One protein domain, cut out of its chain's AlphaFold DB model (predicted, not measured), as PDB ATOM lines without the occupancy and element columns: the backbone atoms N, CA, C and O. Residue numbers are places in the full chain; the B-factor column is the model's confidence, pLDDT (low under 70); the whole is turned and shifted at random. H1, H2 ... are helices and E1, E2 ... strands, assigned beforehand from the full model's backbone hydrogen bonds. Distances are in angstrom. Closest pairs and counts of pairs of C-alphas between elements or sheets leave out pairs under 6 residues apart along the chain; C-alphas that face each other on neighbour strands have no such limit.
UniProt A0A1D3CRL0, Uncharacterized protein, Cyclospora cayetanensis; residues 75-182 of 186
ATOM      1  N   GLY A  75      86.555  59.755 149.178       73.56
ATOM      2  CA  GLY A  75      85.601  60.272 150.148       73.56
ATOM      3  C   GLY A  75      84.270  59.538 150.099       73.56
ATOM      4  O   GLY A  75      84.051  58.651 149.269       73.56
ATOM      5  N   CYS A  76      83.383  59.890 151.021       76.31
ATOM      6  CA  CYS A  76      82.035  59.340 151.087       76.31
ATOM      7  C   CYS A  76      81.018  60.432 150.768       76.31
ATOM      8  O   CYS A  76      81.190  61.581 151.174       76.31
ATOM      9  N   TYR A  77      79.948  60.054 150.072       79.38
ATOM     10  CA  TYR A  77      78.841  60.941 149.743       79.38
ATOM     11  C   TYR A  77      77.554  60.382 150.338       79.38
ATOM     12  O   TYR A  77      77.296  59.180 150.247       79.38
ATOM     13  N   LEU A  78      76.734  61.260 150.908       80.50
ATOM     14  CA  LEU A  78      75.332  60.963 151.164       80.50
ATOM     15  C   LEU A  78      74.504  61.562 150.027       80.50
ATOM     16  O   LEU A  78      74.476  62.781 149.868       80.50
ATOM     17  N   ALA A  79      73.847  60.698 149.256       72.81
ATOM     18  CA  ALA A  79      72.947  61.089 148.179       72.81
ATOM     19  C   ALA A  79      71.486  60.935 148.617       72.81
ATOM     20  O   ALA A  79      71.127  59.968 149.296       72.81
ATOM     21  N   TYR A  80      70.646  61.887 148.219       72.62
ATOM     22  CA  TYR A  80      69.206  61.812 148.425       72.62
ATOM     23  C   TYR A  80      68.525  60.992 147.326       72.62
ATOM     24  O   TYR A  80      68.729  61.240 146.140       72.62
ATOM     25  N   ASP A  81      67.651  60.070 147.724       73.94
ATOM     26  CA  ASP A  81      66.688  59.439 146.822       73.94
ATOM     27  C   ASP A  81      65.329  60.124 146.995       73.94
ATOM     28  O   ASP A  81      64.780  60.176 148.097       73.94
ATOM     29  N   GLN A  82      64.771  60.638 145.900       68.88
ATOM     30  CA  GLN A  82      63.482  61.333 145.902       68.88
ATOM     31  C   GLN A  82      62.308  60.445 146.327       68.88
ATOM     32  O   GLN A  82      61.293  60.967 146.785       68.88
ATOM     33  N   ASN A  83      62.457  59.123 146.223       70.44
ATOM     34  CA  ASN A  83      61.430  58.157 146.607       70.44
ATOM     35  C   ASN A  83      61.451  57.818 148.107       70.44
ATOM     36  O   ASN A  83      60.533  57.163 148.603       70.44
ATOM     37  N   LEU A  84      62.489  58.241 148.838       66.81
ATOM     38  CA  LEU A  84      62.633  57.991 150.270       66.81
ATOM     39  C   LEU A  84      61.820  58.996 151.098       66.81
ATOM     40  O   LEU A  84      61.679  60.174 150.765       66.81
ATOM     41  N   VAL A  85      61.290  58.534 152.234       77.56
ATOM     42  CA  VAL A  85      60.560  59.397 153.167       77.56
ATOM     43  C   VAL A  85      61.524  60.448 153.727       77.56
ATOM     44  O   VAL A  85      62.581  60.114 154.254       77.56
ATOM     45  N   LYS A  86      61.144  61.735 153.683       76.31
ATOM     46  CA  LYS A  86      61.979  62.874 154.139       76.31
ATOM     47  C   LYS A  86      62.633  62.657 155.510       76.31
ATOM     48  O   LYS A  86      63.783  63.029 155.728       76.31
ATOM     49  N   LYS A  87      61.899  62.036 156.436       77.56
ATOM     50  CA  LYS A  87      62.377  61.715 157.786       77.56
ATOM     51  C   LYS A  87      63.595  60.785 157.770       77.56
ATOM     52  O   LYS A  87      64.529  60.998 158.544       77.56
ATOM     53  N   ASP A  88      63.597  59.796 156.884       81.00
ATOM     54  CA  ASP A  88      64.694  58.840 156.747       81.00
ATOM     55  C   ASP A  88      65.929  59.530 156.183       81.00
ATOM     56  O   ASP A  88      67.040  59.276 156.644       81.00
ATOM     57  N   TYR A  89      65.738  60.497 155.284       82.19
ATOM     58  CA  TYR A  89      66.846  61.302 154.792       82.19
ATOM     59  C   TYR A  89      67.488  62.167 155.879       82.19
ATOM     60  O   TYR A  89      68.710  62.190 156.014       82.19
ATOM     61  N   TYR A  90      66.688  62.837 156.710       84.56
ATOM     62  CA  TYR A  90      67.217  63.659 157.807       84.56
ATOM     63  C   TYR A  90      67.948  62.811 158.853       84.56
ATOM     64  O   TYR A  90      68.998  63.210 159.363       84.56
ATOM     65  N   SER A  91      67.434  61.610 159.125       81.88
ATOM     66  CA  SER A  91      68.117  60.603 159.940       81.88
ATOM     67  C   SER A  91      69.421  60.117 159.290       81.88
ATOM     68  O   SER A  91      70.429  59.938 159.978       81.88
ATOM     69  N   GLY A  92      69.431  59.956 157.964       86.06
ATOM     70  CA  GLY A  92      70.609  59.618 157.166       86.06
ATOM     71  C   GLY A  92      71.701  60.680 157.260       86.06
ATOM     72  O   GLY A  92      72.839  60.339 157.567       86.06
ATOM     73  N   ILE A  93      71.344  61.964 157.117       87.06
ATOM     74  CA  ILE A  93      72.254  63.108 157.315       87.06
ATOM     75  C   ILE A  93      72.894  63.033 158.696       87.06
ATOM     76  O   ILE A  93      74.112  63.039 158.829       87.06
ATOM     77  N   CYS A  94      72.066  62.902 159.725       85.56
ATOM     78  CA  CYS A  94      72.504  62.770 161.105       85.56
ATOM     79  C   CYS A  94      73.469  61.574 161.268       85.56
ATOM     80  O   CYS A  94      74.572  61.707 161.796       85.56
ATOM     81  N   SER A  95      73.112  60.401 160.752       84.44
ATOM     82  CA  SER A  95      73.948  59.198 160.849       84.44
ATOM     83  C   SER A  95      75.272  59.329 160.096       84.44
ATOM     84  O   SER A  95      76.289  58.825 160.567       84.44
ATOM     85  N   PHE A  96      75.290  60.055 158.981       87.81
ATOM     86  CA  PHE A  96      76.497  60.336 158.210       87.81
ATOM     87  C   PHE A  96      77.530  61.141 159.014       87.81
ATOM     88  O   PHE A  96      78.726  60.919 158.870       87.81
ATOM     89  N   PHE A  97      77.106  61.973 159.969       88.31
ATOM     90  CA  PHE A  97      78.033  62.649 160.885       88.31
ATOM     91  C   PHE A  97      78.740  61.730 161.874       88.31
ATOM     92  O   PHE A  97      79.833  62.062 162.331       88.31
ATOM     93  N   LYS A  98      78.178  60.553 162.175       86.88
ATOM     94  CA  LYS A  98      78.946  59.530 162.897       86.88
ATOM     95  C   LYS A  98      80.148  59.098 162.068       86.88
ATOM     96  O   LYS A  98      81.239  59.014 162.610       86.88
ATOM     97  N   LEU A  99      79.956  58.921 160.759       85.56
ATOM     98  CA  LEU A  99      81.025  58.592 159.820       85.56
ATOM     99  C   LEU A  99      82.081  59.703 159.788       85.56
ATOM    100  O   LEU A  99      83.258  59.420 159.974       85.56
ATOM    101  N   VAL A 100      81.660  60.967 159.639       87.12
ATOM    102  CA  VAL A 100      82.558  62.141 159.688       87.12
ATOM    103  C   VAL A 100      83.440  62.093 160.938       87.12
ATOM    104  O   VAL A 100      84.658  62.220 160.841       87.12
ATOM    105  N   ARG A 101      82.824  61.865 162.106       87.75
ATOM    106  CA  ARG A 101      83.518  61.768 163.394       87.75
ATOM    107  C   ARG A 101      84.479  60.587 163.446       87.75
ATOM    108  O   ARG A 101      85.631  60.762 163.827       87.75
ATOM    109  N   ASP A 102      84.022  59.404 163.052       86.06
ATOM    110  CA  ASP A 102      84.811  58.173 163.134       86.06
ATOM    111  C   ASP A 102      86.048  58.236 162.224       86.06
ATOM    112  O   ASP A 102      87.117  57.750 162.591       86.06
ATOM    113  N   PHE A 103      85.931  58.899 161.069       86.75
ATOM    114  CA  PHE A 103      87.044  59.135 160.148       86.75
ATOM    115  C   PHE A 103      87.858  60.394 160.449       86.75
ATOM    116  O   PHE A 103      88.887  60.595 159.802       86.75
ATOM    117  N   LYS A 104      87.415  61.236 161.392       88.56
ATOM    118  CA  LYS A 104      87.953  62.588 161.617       88.56
ATOM    119  C   LYS A 104      88.094  63.359 160.300       88.56
ATOM    120  O   LYS A 104      89.148  63.900 159.984       88.56
ATOM    121  N   GLY A 105      87.048  63.281 159.481       86.94
ATOM    122  CA  GLY A 105      87.032  63.825 158.130       86.94
ATOM    123  C   GLY A 105      86.573  65.275 158.089       86.94
ATOM    124  O   GLY A 105      85.758  65.707 158.906       86.94
ATOM    125  N   ASP A 106      87.059  65.994 157.087       89.00
ATOM    126  CA  ASP A 106      86.546  67.310 156.739       89.00
ATOM    127  C   ASP A 106      85.204  67.169 156.022       89.00
ATOM    128  O   ASP A 106      84.953  66.205 155.288       89.00
ATOM    129  N   LEU A 107      84.331  68.143 156.249       89.62
ATOM    130  CA  LEU A 107      82.953  68.132 155.788       89.62
ATOM    131  C   LEU A 107      82.743  69.204 154.722       89.62
ATOM    132  O   LEU A 107      82.901  70.386 155.005       89.62
ATOM    133  N   THR A 108      82.247  68.825 153.551       88.25
ATOM    134  CA  THR A 108      81.792  69.772 152.529       88.25
ATOM    135  C   THR A 108      80.281  69.659 152.353       88.25
ATOM    136  O   THR A 108      79.748  68.578 152.083       88.25
ATOM    137  N   LEU A 109      79.579  70.786 152.496       86.38
ATOM    138  CA  LEU A 109      78.156  70.874 152.173       86.38
ATOM    139  C   LEU A 109      77.986  71.229 150.702       86.38
ATOM    140  O   LEU A 109      78.404  72.302 150.276       86.38
ATOM    141  N   LEU A 110      77.335  70.355 149.942       84.19
ATOM    142  CA  LEU A 110      77.077  70.576 148.525       84.19
ATOM    143  C   LEU A 110      75.674  71.171 148.319       84.19
ATOM    144  O   LEU A 110      74.727  70.818 149.050       84.19
ATOM    145  N   PRO A 111      75.515  72.080 147.340       75.12
ATOM    146  CA  PRO A 111      74.224  72.656 147.004       75.12
ATOM    147  C   PRO A 111      73.224  71.549 146.677       75.12
ATOM    148  O   PRO A 111      73.545  70.529 146.074       75.12
ATOM    149  N   ALA A 112      71.986  71.731 147.129       69.50
ATOM    150  CA  ALA A 112      70.912  70.825 146.753       69.50
ATOM    151  C   ALA A 112      70.565  71.006 145.271       69.50
ATOM    152  O   ALA A 112      70.566  72.142 144.795       69.50
ATOM    153  N   ALA A 113      70.137  69.933 144.603       64.50
ATOM    154  CA  ALA A 113      69.346  70.067 143.383       64.50
ATOM    155  C   ALA A 113      68.164  71.034 143.623       64.50
ATOM    156  O   ALA A 113      67.607  71.085 144.728       64.50
ATOM    157  N   GLU A 114      67.821  71.840 142.615       57.78
ATOM    158  CA  GLU A 114      66.953  73.018 142.765       57.78
ATOM    159  C   GLU A 114      65.574  72.713 143.372       57.78
ATOM    160  O   GLU A 114      65.034  73.559 144.092       57.78
ATOM    161  N   ASP A 115      65.079  71.491 143.192       58.50
ATOM    162  CA  ASP A 115      63.749  71.032 143.609       58.50
ATOM    163  C   ASP A 115      63.656  70.580 145.076       58.50
ATOM    164  O   ASP A 115      62.653  70.003 145.497       58.50
ATOM    165  N   PHE A 116      64.700  70.802 145.883       65.00
ATOM    166  CA  PHE A 116      64.790  70.173 147.196       65.00
ATOM    167  C   PHE A 116      64.515  71.100 148.393       65.00
ATOM    168  O   PHE A 116      65.221  72.082 148.638       65.00
ATOM    169  N   GLU A 117      63.536  70.716 149.220       63.03
ATOM    170  CA  GLU A 117      63.064  71.443 150.416       63.03
ATOM    171  C   GLU A 117      64.112  71.628 151.531       63.03
ATOM    172  O   GLU A 117      63.894  72.395 152.469       63.03
ATOM    173  N   LEU A 118      65.293  71.004 151.440       67.19
ATOM    174  CA  LEU A 118      66.374  71.265 152.400       67.19
ATOM    175  C   LEU A 118      66.929  72.689 152.359       67.19
ATOM    176  O   LEU A 118      67.691  73.059 153.252       67.19
ATOM    177  N   LYS A 119      66.547  73.508 151.374       72.75
ATOM    178  CA  LYS A 119      66.893  74.936 151.341       72.75
ATOM    179  C   LYS A 119      66.501  75.668 152.629       72.75
ATOM    180  O   LYS A 119      67.187  76.624 152.996       72.75
ATOM    181  N   GLU A 120      65.464  75.209 153.332       83.94
ATOM    182  CA  GLU A 120      64.994  75.804 154.590       83.94
ATOM    183  C   GLU A 120      65.617  75.200 155.853       83.94
ATOM    184  O   GLU A 120      65.327  75.670 156.953       83.94
ATOM    185  N   MET A 121      66.481  74.193 155.732       87.06
ATOM    186  CA  MET A 121      67.162  73.570 156.866       87.06
ATOM    187  C   MET A 121      68.614  74.041 156.961       87.06
ATOM    188  O   MET A 121      69.248  74.390 155.965       87.06
ATOM    189  N   ILE A 122      69.147  74.050 158.177       90.69
ATOM    190  CA  ILE A 122      70.548  74.308 158.489       90.69
ATOM    191  C   ILE A 122      71.067  73.190 159.378       90.69
ATOM    192  O   ILE A 122      70.353  72.659 160.233       90.69
ATOM    193  N   LEU A 123      72.329  72.846 159.170       92.62
ATOM    194  CA  LEU A 123      73.033  71.905 160.007       92.62
ATOM    195  C   LEU A 123      73.766  72.661 161.130       92.62
ATOM    196  O   LEU A 123      74.434  73.671 160.897       92.62
ATOM    197  N   VAL A 124      73.613  72.178 162.359       95.19
ATOM    198  CA  VAL A 124      74.150  72.793 163.574       95.19
ATOM    199  C   VAL A 124      74.786  71.719 164.451       95.19
ATOM    200  O   VAL A 124      74.139  70.736 164.804       95.19
ATOM    201  N   GLY A 125      76.053  71.906 164.800       95.25
ATOM    202  CA  GLY A 125      76.805  71.069 165.726       95.25
ATOM    203  C   GLY A 125      76.935  71.700 167.109       95.25
ATOM    204  O   GLY A 125      76.792  72.911 167.274       95.25
ATOM    205  N   LEU A 126      77.237  70.863 168.096       96.31
ATOM    206  CA  LEU A 126      77.650  71.281 169.429       96.31
ATOM    207  C   LEU A 126      79.024  70.684 169.734       96.31
ATOM    208  O   LEU A 126      79.175  69.466 169.658       96.31
ATOM    209  N   HIS A 127      79.995  71.523 170.088       94.88
ATOM    210  CA  HIS A 127      81.321  71.118 170.556       94.88
ATOM    211  C   HIS A 127      81.542  71.660 171.971       94.88
ATOM    212  O   HIS A 127      81.628  72.874 172.179       94.88
ATOM    213  N   GLY A 128      81.562  70.778 172.969       94.12
ATOM    214  CA  GLY A 128      81.458  71.157 174.371       94.12
ATOM    215  C   GLY A 128      80.139  71.888 174.626       94.12
ATOM    216  O   GLY A 128      79.068  71.288 174.652       94.12
ATOM    217  N   ASN A 129      80.232  73.208 174.779       95.94
ATOM    218  CA  ASN A 129      79.081  74.101 174.917       95.94
ATOM    219  C   ASN A 129      79.000  75.136 173.792       95.94
ATOM    220  O   ASN A 129      78.204  76.061 173.898       95.94
ATOM    221  N   GLU A 130      79.843  75.065 172.763       97.25
ATOM    222  CA  GLU A 130      79.834  76.003 171.639       97.25
ATOM    223  C   GLU A 130      78.998  75.462 170.480       97.25
ATOM    224  O   GLU A 130      79.123  74.302 170.083       97.25
ATOM    225  N   ILE A 131      78.133  76.318 169.942       96.19
ATOM    226  CA  ILE A 131      77.330  76.019 168.761       96.19
ATOM    227  C   ILE A 131      78.156  76.300 167.504       96.19
ATOM    228  O   ILE A 131      78.605  77.423 167.277       96.19
ATOM    229  N   VAL A 132      78.280  75.287 166.650       95.38
ATOM    230  CA  VAL A 132      78.927  75.361 165.335       95.38
ATOM    231  C   VAL A 132      77.843  75.335 164.262       95.38
ATOM    232  O   VAL A 132      76.986  74.454 164.269       95.38
ATOM    233  N   ARG A 133      77.837  76.295 163.336       93.62
ATOM    234  CA  ARG A 133      76.829  76.375 162.265       93.62
ATOM    235  C   ARG A 133      77.471  76.087 160.917       93.62
ATOM    236  O   ARG A 133      78.539  76.613 160.623       93.62
ATOM    237  N   TYR A 134      76.783  75.289 160.112       91.31
ATOM    238  CA  TYR A 134      77.199  74.933 158.763       91.31
ATOM    239  C   TYR A 134      76.173  75.504 157.777       91.31
ATOM    240  O   TYR A 134      75.164  74.869 157.460       91.31
ATOM    241  N   ASP A 135      76.375  76.755 157.370       86.88
ATOM    242  CA  ASP A 135      75.426  77.553 156.582       86.88
ATOM    243  C   ASP A 135      75.899  77.872 155.156       86.88
ATOM    244  O   ASP A 135      75.084  78.222 154.301       86.88
ATOM    245  N   LYS A 136      77.196  77.721 154.886       86.62
ATOM    246  CA  LYS A 136      77.806  77.905 153.566       86.62
ATOM    247  C   LYS A 136      77.881  76.585 152.808       86.62
ATOM    248  O   LYS A 136      78.436  75.612 153.324       86.62
ATOM    249  N   PHE A 137      77.344  76.593 151.592       86.31
ATOM    250  CA  PHE A 137      77.560  75.554 150.585       86.31
ATOM    251  C   PHE A 137      78.893  75.778 149.866       86.31
ATOM    252  O   PHE A 137      79.436  76.882 149.911       86.31
ATOM    253  N   ASP A 138      79.417  74.720 149.248       85.31
ATOM    254  CA  ASP A 138      80.707  74.694 148.543       85.31
ATOM    255  C   ASP A 138      81.892  75.128 149.421       85.31
ATOM    256  O   ASP A 138      82.950  75.535 148.944       85.31
ATOM    257  N   PHE A 139      81.710  75.015 150.738       86.81
ATOM    258  CA  PHE A 139      82.721  75.287 151.744       86.81
ATOM    259  C   PHE A 139      83.076  73.995 152.474       86.81
ATOM    260  O   PHE A 139      82.192  73.247 152.906       86.81
ATOM    261  N   THR A 140      84.377  73.756 152.626       89.12
ATOM    262  CA  THR A 140      84.909  72.637 153.402       89.12
ATOM    263  C   THR A 140      85.175  73.098 154.825       89.12
ATOM    264  O   THR A 140      86.052  73.923 155.079       89.12
ATOM    265  N   TYR A 141      84.398  72.564 155.756       89.81
ATOM    266  CA  TYR A 141      84.567  72.766 157.181       89.81
ATOM    267  C   TYR A 141      85.596  71.767 157.709       89.81
ATOM    268  O   TYR A 141      85.440  70.566 157.456       89.81
ATOM    269  N   PRO A 142      86.609  72.234 158.457       89.31
ATOM    270  CA  PRO A 142      87.551  71.332 159.094       89.31
ATOM    271  C   PRO A 142      86.823  70.435 160.094       89.31
ATOM    272  O   PRO A 142      85.799  70.828 160.671       89.31
ATOM    273  N   TYR A 143      87.360  69.238 160.314       88.88
ATOM    274  CA  TYR A 143      86.857  68.346 161.348       88.88
ATOM    275  C   TYR A 143      86.814  69.044 162.720       88.88
ATOM    276  O   TYR A 143      87.794  69.622 163.190       88.88
ATOM    277  N   VAL A 144      85.660  68.943 163.381       89.56
ATOM    278  CA  VAL A 144      85.455  69.352 164.773       89.56
ATOM    279  C   VAL A 144      84.891  68.152 165.521       89.56
ATOM    280  O   VAL A 144      83.963  67.499 165.037       89.56
ATOM    281  N   ASP A 145      85.429  67.862 166.705       91.50
ATOM    282  CA  ASP A 145      84.960  66.750 167.532       91.50
ATOM    283  C   ASP A 145      83.627  67.094 168.213       91.50
ATOM    284  O   ASP A 145      83.570  67.571 169.345       91.50
ATOM    285  N   LEU A 146      82.534  66.960 167.465       93.25
ATOM    286  CA  LEU A 146      81.199  67.332 167.916       93.25
ATOM    287  C   LEU A 146      80.631  66.334 168.936       93.25
ATOM    288  O   LEU A 146      80.621  65.124 168.714       93.25
ATOM    289  N   ASP A 147      80.005  66.858 169.988       94.31
ATOM    290  CA  ASP A 147      79.213  66.094 170.954       94.31
ATOM    291  C   ASP A 147      77.810  65.771 170.436       94.31
ATOM    292  O   ASP A 147      77.221  64.737 170.779       94.31
ATOM    293  N   CYS A 148      77.229  66.691 169.663       95.06
ATOM    294  CA  CYS A 148      75.905  66.568 169.057       95.06
ATOM    295  C   CYS A 148      75.886  67.213 167.672       95.06
ATOM    296  O   CYS A 148      76.628  68.154 167.396       95.06
ATOM    297  N   ILE A 149      74.979  66.739 166.827       95.25
ATOM    298  CA  ILE A 149      74.693  67.329 165.521       95.25
ATOM    299  C   ILE A 149      73.191  67.311 165.287       95.25
ATOM    300  O   ILE A 149      72.496  66.376 165.699       95.25
ATOM    301  N   ALA A 150      72.692  68.348 164.633       94.69
ATOM    302  CA  ALA A 150      71.289  68.487 164.324       94.69
ATOM    303  C   ALA A 150      71.058  69.163 162.977       94.69
ATOM    304  O   ALA A 150      71.817  70.024 162.541       94.69
ATOM    305  N   LEU A 151      69.955  68.783 162.352       93.06
ATOM    306  CA  LEU A 151      69.334  69.447 161.230       93.06
ATOM    307  C   LEU A 151      68.082  70.163 161.742       93.06
ATOM    308  O   LEU A 151      67.155  69.530 162.257       93.06
ATOM    309  N   VAL A 152      68.069  71.486 161.628       93.50
ATOM    310  CA  VAL A 152      67.018  72.343 162.187       93.50
ATOM    311  C   VAL A 152      66.556  73.362 161.146       93.50
ATOM    312  O   VAL A 152      67.328  73.709 160.254       93.50
ATOM    313  N   PRO A 153      65.324  73.882 161.226       91.88
ATOM    314  CA  PRO A 153      64.874  74.933 160.323       91.88
ATOM    315  C   PRO A 153      65.745  76.189 160.451       91.88
ATOM    316  O   PRO A 153      66.023  76.643 161.560       91.88
ATOM    317  N   LYS A 154      66.106  76.823 159.331       90.69
ATOM    318  CA  LYS A 154      66.860  78.094 159.285       90.69
ATOM    319  C   LYS A 154      66.184  79.210 160.076       90.69
ATOM    320  O   LYS A 154      66.860  80.039 160.675       90.69
ATOM    321  N   ARG A 155      64.849  79.201 160.104       90.56
ATOM    322  CA  ARG A 155      64.020  80.141 160.873       90.56
ATOM    323  C   ARG A 155      64.031  79.895 162.385       90.56
ATOM    324  O   ARG A 155      63.425  80.669 163.120       90.56
ATOM    325  N   SER A 156      64.665  78.820 162.859       92.19
ATOM    326  CA  SER A 156      64.764  78.554 164.289       92.19
ATOM    327  C   SER A 156      65.652  79.596 164.965       92.19
ATOM    328  O   SER A 156      66.853  79.702 164.709       92.19
ATOM    329  N   ILE A 157      65.054  80.337 165.895       92.81
ATOM    330  CA  ILE A 157      65.783  81.239 166.790       92.81
ATOM    331  C   ILE A 157      66.473  80.484 167.928       92.81
ATOM    332  O   ILE A 157      67.307  81.048 168.635       92.81
ATOM    333  N   ALA A 158      66.136  79.210 168.132       92.25
ATOM    334  CA  ALA A 158      66.541  78.473 169.313       92.25
ATOM    335  C   ALA A 158      68.047  78.166 169.332       92.25
ATOM    336  O   ALA A 158      68.591  78.009 170.423       92.25
ATOM    337  N   PHE A 159      68.702  78.159 168.168       94.25
ATOM    338  CA  PHE A 159      70.134  77.885 167.974       94.25
ATOM    339  C   PHE A 159      70.934  79.131 167.563       94.25
ATOM    340  O   PHE A 159      71.954  79.038 166.886       94.25
ATOM    341  N   THR A 160      70.442  80.319 167.920       93.00
ATOM    342  CA  THR A 160      71.136  81.589 167.648       93.00
ATOM    343  C   THR A 160      72.189  81.936 168.696       93.00
ATOM    344  O   THR A 160      73.057  82.763 168.427       93.00
ATOM    345  N   SER A 161      72.139  81.313 169.878       93.94
ATOM    346  CA  SER A 161      73.142  81.531 170.915       93.94
ATOM    347  C   SER A 161      74.489  80.943 170.501       93.94
ATOM    348  O   SER A 161      74.555  79.904 169.852       93.94
ATOM    349  N   LYS A 162      75.581  81.594 170.914       95.69
ATOM    350  CA  LYS A 162      76.932  81.053 170.718       95.69
ATOM    351  C   LYS A 162      77.179  79.824 171.593       95.69
ATOM    352  O   LYS A 162      77.880  78.904 171.188       95.69
ATOM    353  N   HIS A 163      76.580  79.817 172.784       96.81
ATOM    354  CA  HIS A 163      76.753  78.750 173.755       96.81
ATOM    355  C   HIS A 163      75.432  78.091 174.137       96.81
ATOM    356  O   HIS A 163      74.390  78.754 174.199       96.81
ATOM    357  N   MET A 164      75.478  76.785 174.386       97.25
ATOM    358  CA  MET A 164      74.337  75.992 174.821       97.25
ATOM    359  C   MET A 164      74.790  74.707 175.512       97.25
ATOM    360  O   MET A 164      75.684  74.025 175.030       97.25
ATOM    361  N   GLU A 165      74.141  74.353 176.618       97.25
ATOM    362  CA  GLU A 165      74.361  73.058 177.262       97.25
ATOM    363  C   GLU A 165      73.772  71.920 176.415       97.25
ATOM    364  O   GLU A 165      72.685  72.052 175.846       97.25
ATOM    365  N   GLN A 166      74.447  70.771 176.391       96.31
ATOM    366  CA  GLN A 166      74.036  69.595 175.624       96.31
ATOM    367  C   GLN A 166      72.580  69.161 175.870       96.31
ATOM    368  O   GLN A 166      71.856  68.862 174.917       96.31
ATOM    369  N   ALA A 167      72.126  69.132 177.127       95.88
ATOM    370  CA  ALA A 167      70.757  68.727 177.458       95.88
ATOM    371  C   ALA A 167      69.714  69.689 176.862       95.88
ATOM    372  O   ALA A 167      68.702  69.255 176.308       95.88
ATOM    373  N   ILE A 168      69.996  70.995 176.911       96.69
ATOM    374  CA  ILE A 168      69.147  72.038 176.322       96.69
ATOM    375  C   ILE A 168      69.162  71.925 174.798       96.69
ATOM    376  O   ILE A 168      68.100  71.979 174.178       96.69
ATOM    377  N   PHE A 169      70.342  71.729 174.207       97.00
ATOM    378  CA  PHE A 169      70.508  71.544 172.769       97.00
ATOM    379  C   PHE A 169      69.634  70.392 172.270       97.00
ATOM    380  O   PHE A 169      68.740  70.607 171.453       97.00
ATOM    381  N   MET A 170      69.800  69.192 172.830       96.12
ATOM    382  CA  MET A 170      69.021  68.019 172.422       96.12
ATOM    383  C   MET A 170      67.522  68.176 172.711       96.12
ATOM    384  O   MET A 170      66.692  67.742 171.913       96.12
ATOM    385  N   GLY A 171      67.165  68.842 173.813       96.50
ATOM    386  CA  GLY A 171      65.775  69.152 174.142       96.50
ATOM    387  C   GLY A 171      65.103  70.093 173.135       96.50
ATOM    388  O   GLY A 171      63.917  69.931 172.853       96.50
ATOM    389  N   LYS A 172      65.841  71.058 172.571       96.62
ATOM    390  CA  LYS A 172      65.356  71.931 171.489       96.62
ATOM    391  C   LYS A 172      65.260  71.178 170.170       96.62
ATOM    392  O   LYS A 172      64.217  71.212 169.524       96.62
ATOM    393  N   VAL A 173      66.300  70.417 169.830       95.38
ATOM    394  CA  VAL A 173      66.334  69.591 168.615       95.38
ATOM    395  C   VAL A 173      65.129  68.656 168.559       95.38
ATOM    396  O   VAL A 173      64.448  68.625 167.544       95.38
ATOM    397  N   GLY A 174      64.794  67.974 169.659       93.06
ATOM    398  CA  GLY A 174      63.635  67.077 169.709       93.06
ATOM    399  C   GLY A 174      62.274  67.752 169.486       93.06
ATOM    400  O   GLY A 174      61.295  67.052 169.238       93.06
ATOM    401  N   LYS A 175      62.188  69.087 169.570       93.31
ATOM    402  CA  LYS A 175      60.951  69.850 169.339       93.31
ATOM    403  C   LYS A 175      60.817  70.359 167.910       93.31
ATOM    404  O   LYS A 175      59.704  70.407 167.399       93.31
ATOM    405  N   GLU A 176      61.915  70.788 167.295       91.88
ATOM    406  CA  GLU A 176      61.864  71.545 166.036       91.88
ATOM    407  C   GLU A 176      62.712  70.965 164.904       91.88
ATOM    408  O   GLU A 176      62.647  71.473 163.787       91.88
ATOM    409  N   GLY A 177      63.488  69.910 165.154       91.31
ATOM    410  CA  GLY A 177      64.388  69.336 164.162       91.31
ATOM    411  C   GLY A 177      64.712  67.866 164.392       91.31
ATOM    412  O   GLY A 177      63.977  67.115 165.031       91.31
ATOM    413  N   PHE A 178      65.837  67.455 163.819       91.81
ATOM    414  CA  PHE A 178      66.364  66.099 163.895       91.81
ATOM    415  C   PHE A 178      67.802  66.176 164.349       91.81
ATOM    416  O   PHE A 178      68.541  67.033 163.887       91.81
ATOM    417  N   GLY A 179      68.231  65.290 165.229       92.94
ATOM    418  CA  GLY A 179      69.628  65.270 165.614       92.94
ATOM    419  C   GLY A 179      69.971  64.069 166.449       92.94
ATOM    420  O   GLY A 179      69.106  63.299 166.872       92.94
ATOM    421  N   LEU A 180      71.264  63.924 166.674       93.31
ATOM    422  CA  LEU A 180      71.806  62.870 167.501       93.31
ATOM    423  C   LEU A 180      72.886  63.402 168.427       93.31
ATOM    424  O   LEU A 180      73.598  64.356 168.111       93.31
ATOM    425  N   SER A 181      73.052  62.694 169.539       93.88
ATOM    426  CA  SER A 181      74.295  62.768 170.281       93.88
ATOM    427  C   SER A 181      75.320  61.841 169.641       93.88
ATOM    428  O   SER A 181      75.042  60.677 169.346       93.88
ATOM    429  N   LEU A 182      76.504  62.400 169.442       90.56
ATOM    430  CA  LEU A 182      77.695  61.755 168.929       90.56
ATOM    431  C   LEU A 182      78.611  61.289 170.067       90.56
ATOM    432  O   LEU A 182      79.720  60.862 169.796       90.56
TER     433      LEU A 182
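AT A GLANCE: This is residues 75 to 182 of the 186 residues of an uncharacterized protein of Cyclospora cayetanensis (UniProt A0A1D3CRL0). What does the eye meet first? A twisted four-stranded sheet, E4 - E3 - E6 - E7, lies between the long helix H1 on one face and H3 on the other: three layers, with helices on both faces of a sheet. A small second sheet, E2 - E5, lies to one side, and E1 lies next to H1. What is it made of? The printed part has 108 residues with three named helices and seven named strands, in the order E1 H1 E2 H2 E3 E4 E5 E6 H3 E7; both sheets are antiparallel and the class is mixed, helices and strands. How does it fill space? It is compact and rounded, with a radius of gyration of the C-alphas of 13.2 A and spans of 36 by 29 by 22 A.

HOW THE PARTS SIT: How is the larger sheet joined? Its strands run E4, residues 130 to 134, E3, 121 to 127, E6, 148 to 153, and E7, 178 to 181; it is only just strongly twisted, with C-alphas up to 4.2 A off the best plane. Within hydrogen-bond range are N 132 and O 125 in the hairpin E3 and E4, 2.9 A, N 124 and O 150 between E3 and E6, 2.8 A, and N 151 and O 178 between E6 and E7, 2.7 A. Where are the helices? H1, residues 86 to 103, is on the sheet over E6 and E7 at a height of 9.0 A, only just slantwise to the strands, at 33 degrees to E6 on the local plane; its closest C-alphas to E7 are Cys 94 and Gly 179, 5.9 A. On the opposite face H3, residues 166 to 176, lies over E6 at a height of 8.3 A, only just along the strands at 28 degrees to E6 on the local plane; the closest C-alphas of the two are Val 152 and Glu 176, 6.5 A. H2, residues 117 to 120, only grazes the sheet with residues 118 to 120. Do the helix backbones hold to i+4? O i to N i+4 pairs are within range in 12 of 14 for H1 and 6 of 7 for H3; H2 is too short for one. What of the other strands? E2, residues 105 to 110, and E5, 139 to 141, are antiparallel at 152 degrees, with N 141 and O 107 at 2.7 A. E1, residues 75 to 78, pairs with no named strand and is near E2; its closest C-alpha to H1 is Leu 78, 7.2 A from that of Phe 96.

IN THESE COORDINATES: Where can one start and stop? C-alpha 75 of E1 is at (85.601, 60.272, 150.148), and E7 ends with C-alpha 181 at (74.295, 62.768, 170.281). How long are the longer elements? From first to last C-alpha H1 is 26.0 A, E3 19.8 A, E6 16.4 A, H3 15.6 A and E2 15.4 A.

THE WHOLE: How far does it reach, and is it cut? The two C-alphas farthest apart, those of Asn 83 and His 163, are 37.4 A apart, and the printed part has no cut. Which link is long, and where is confidence low? The link from E6 to H3, residues 154 to 165, is long. The mean pLDDT of the printed part is 87.0, with residues 82, 84 and 112 to 118 under 70.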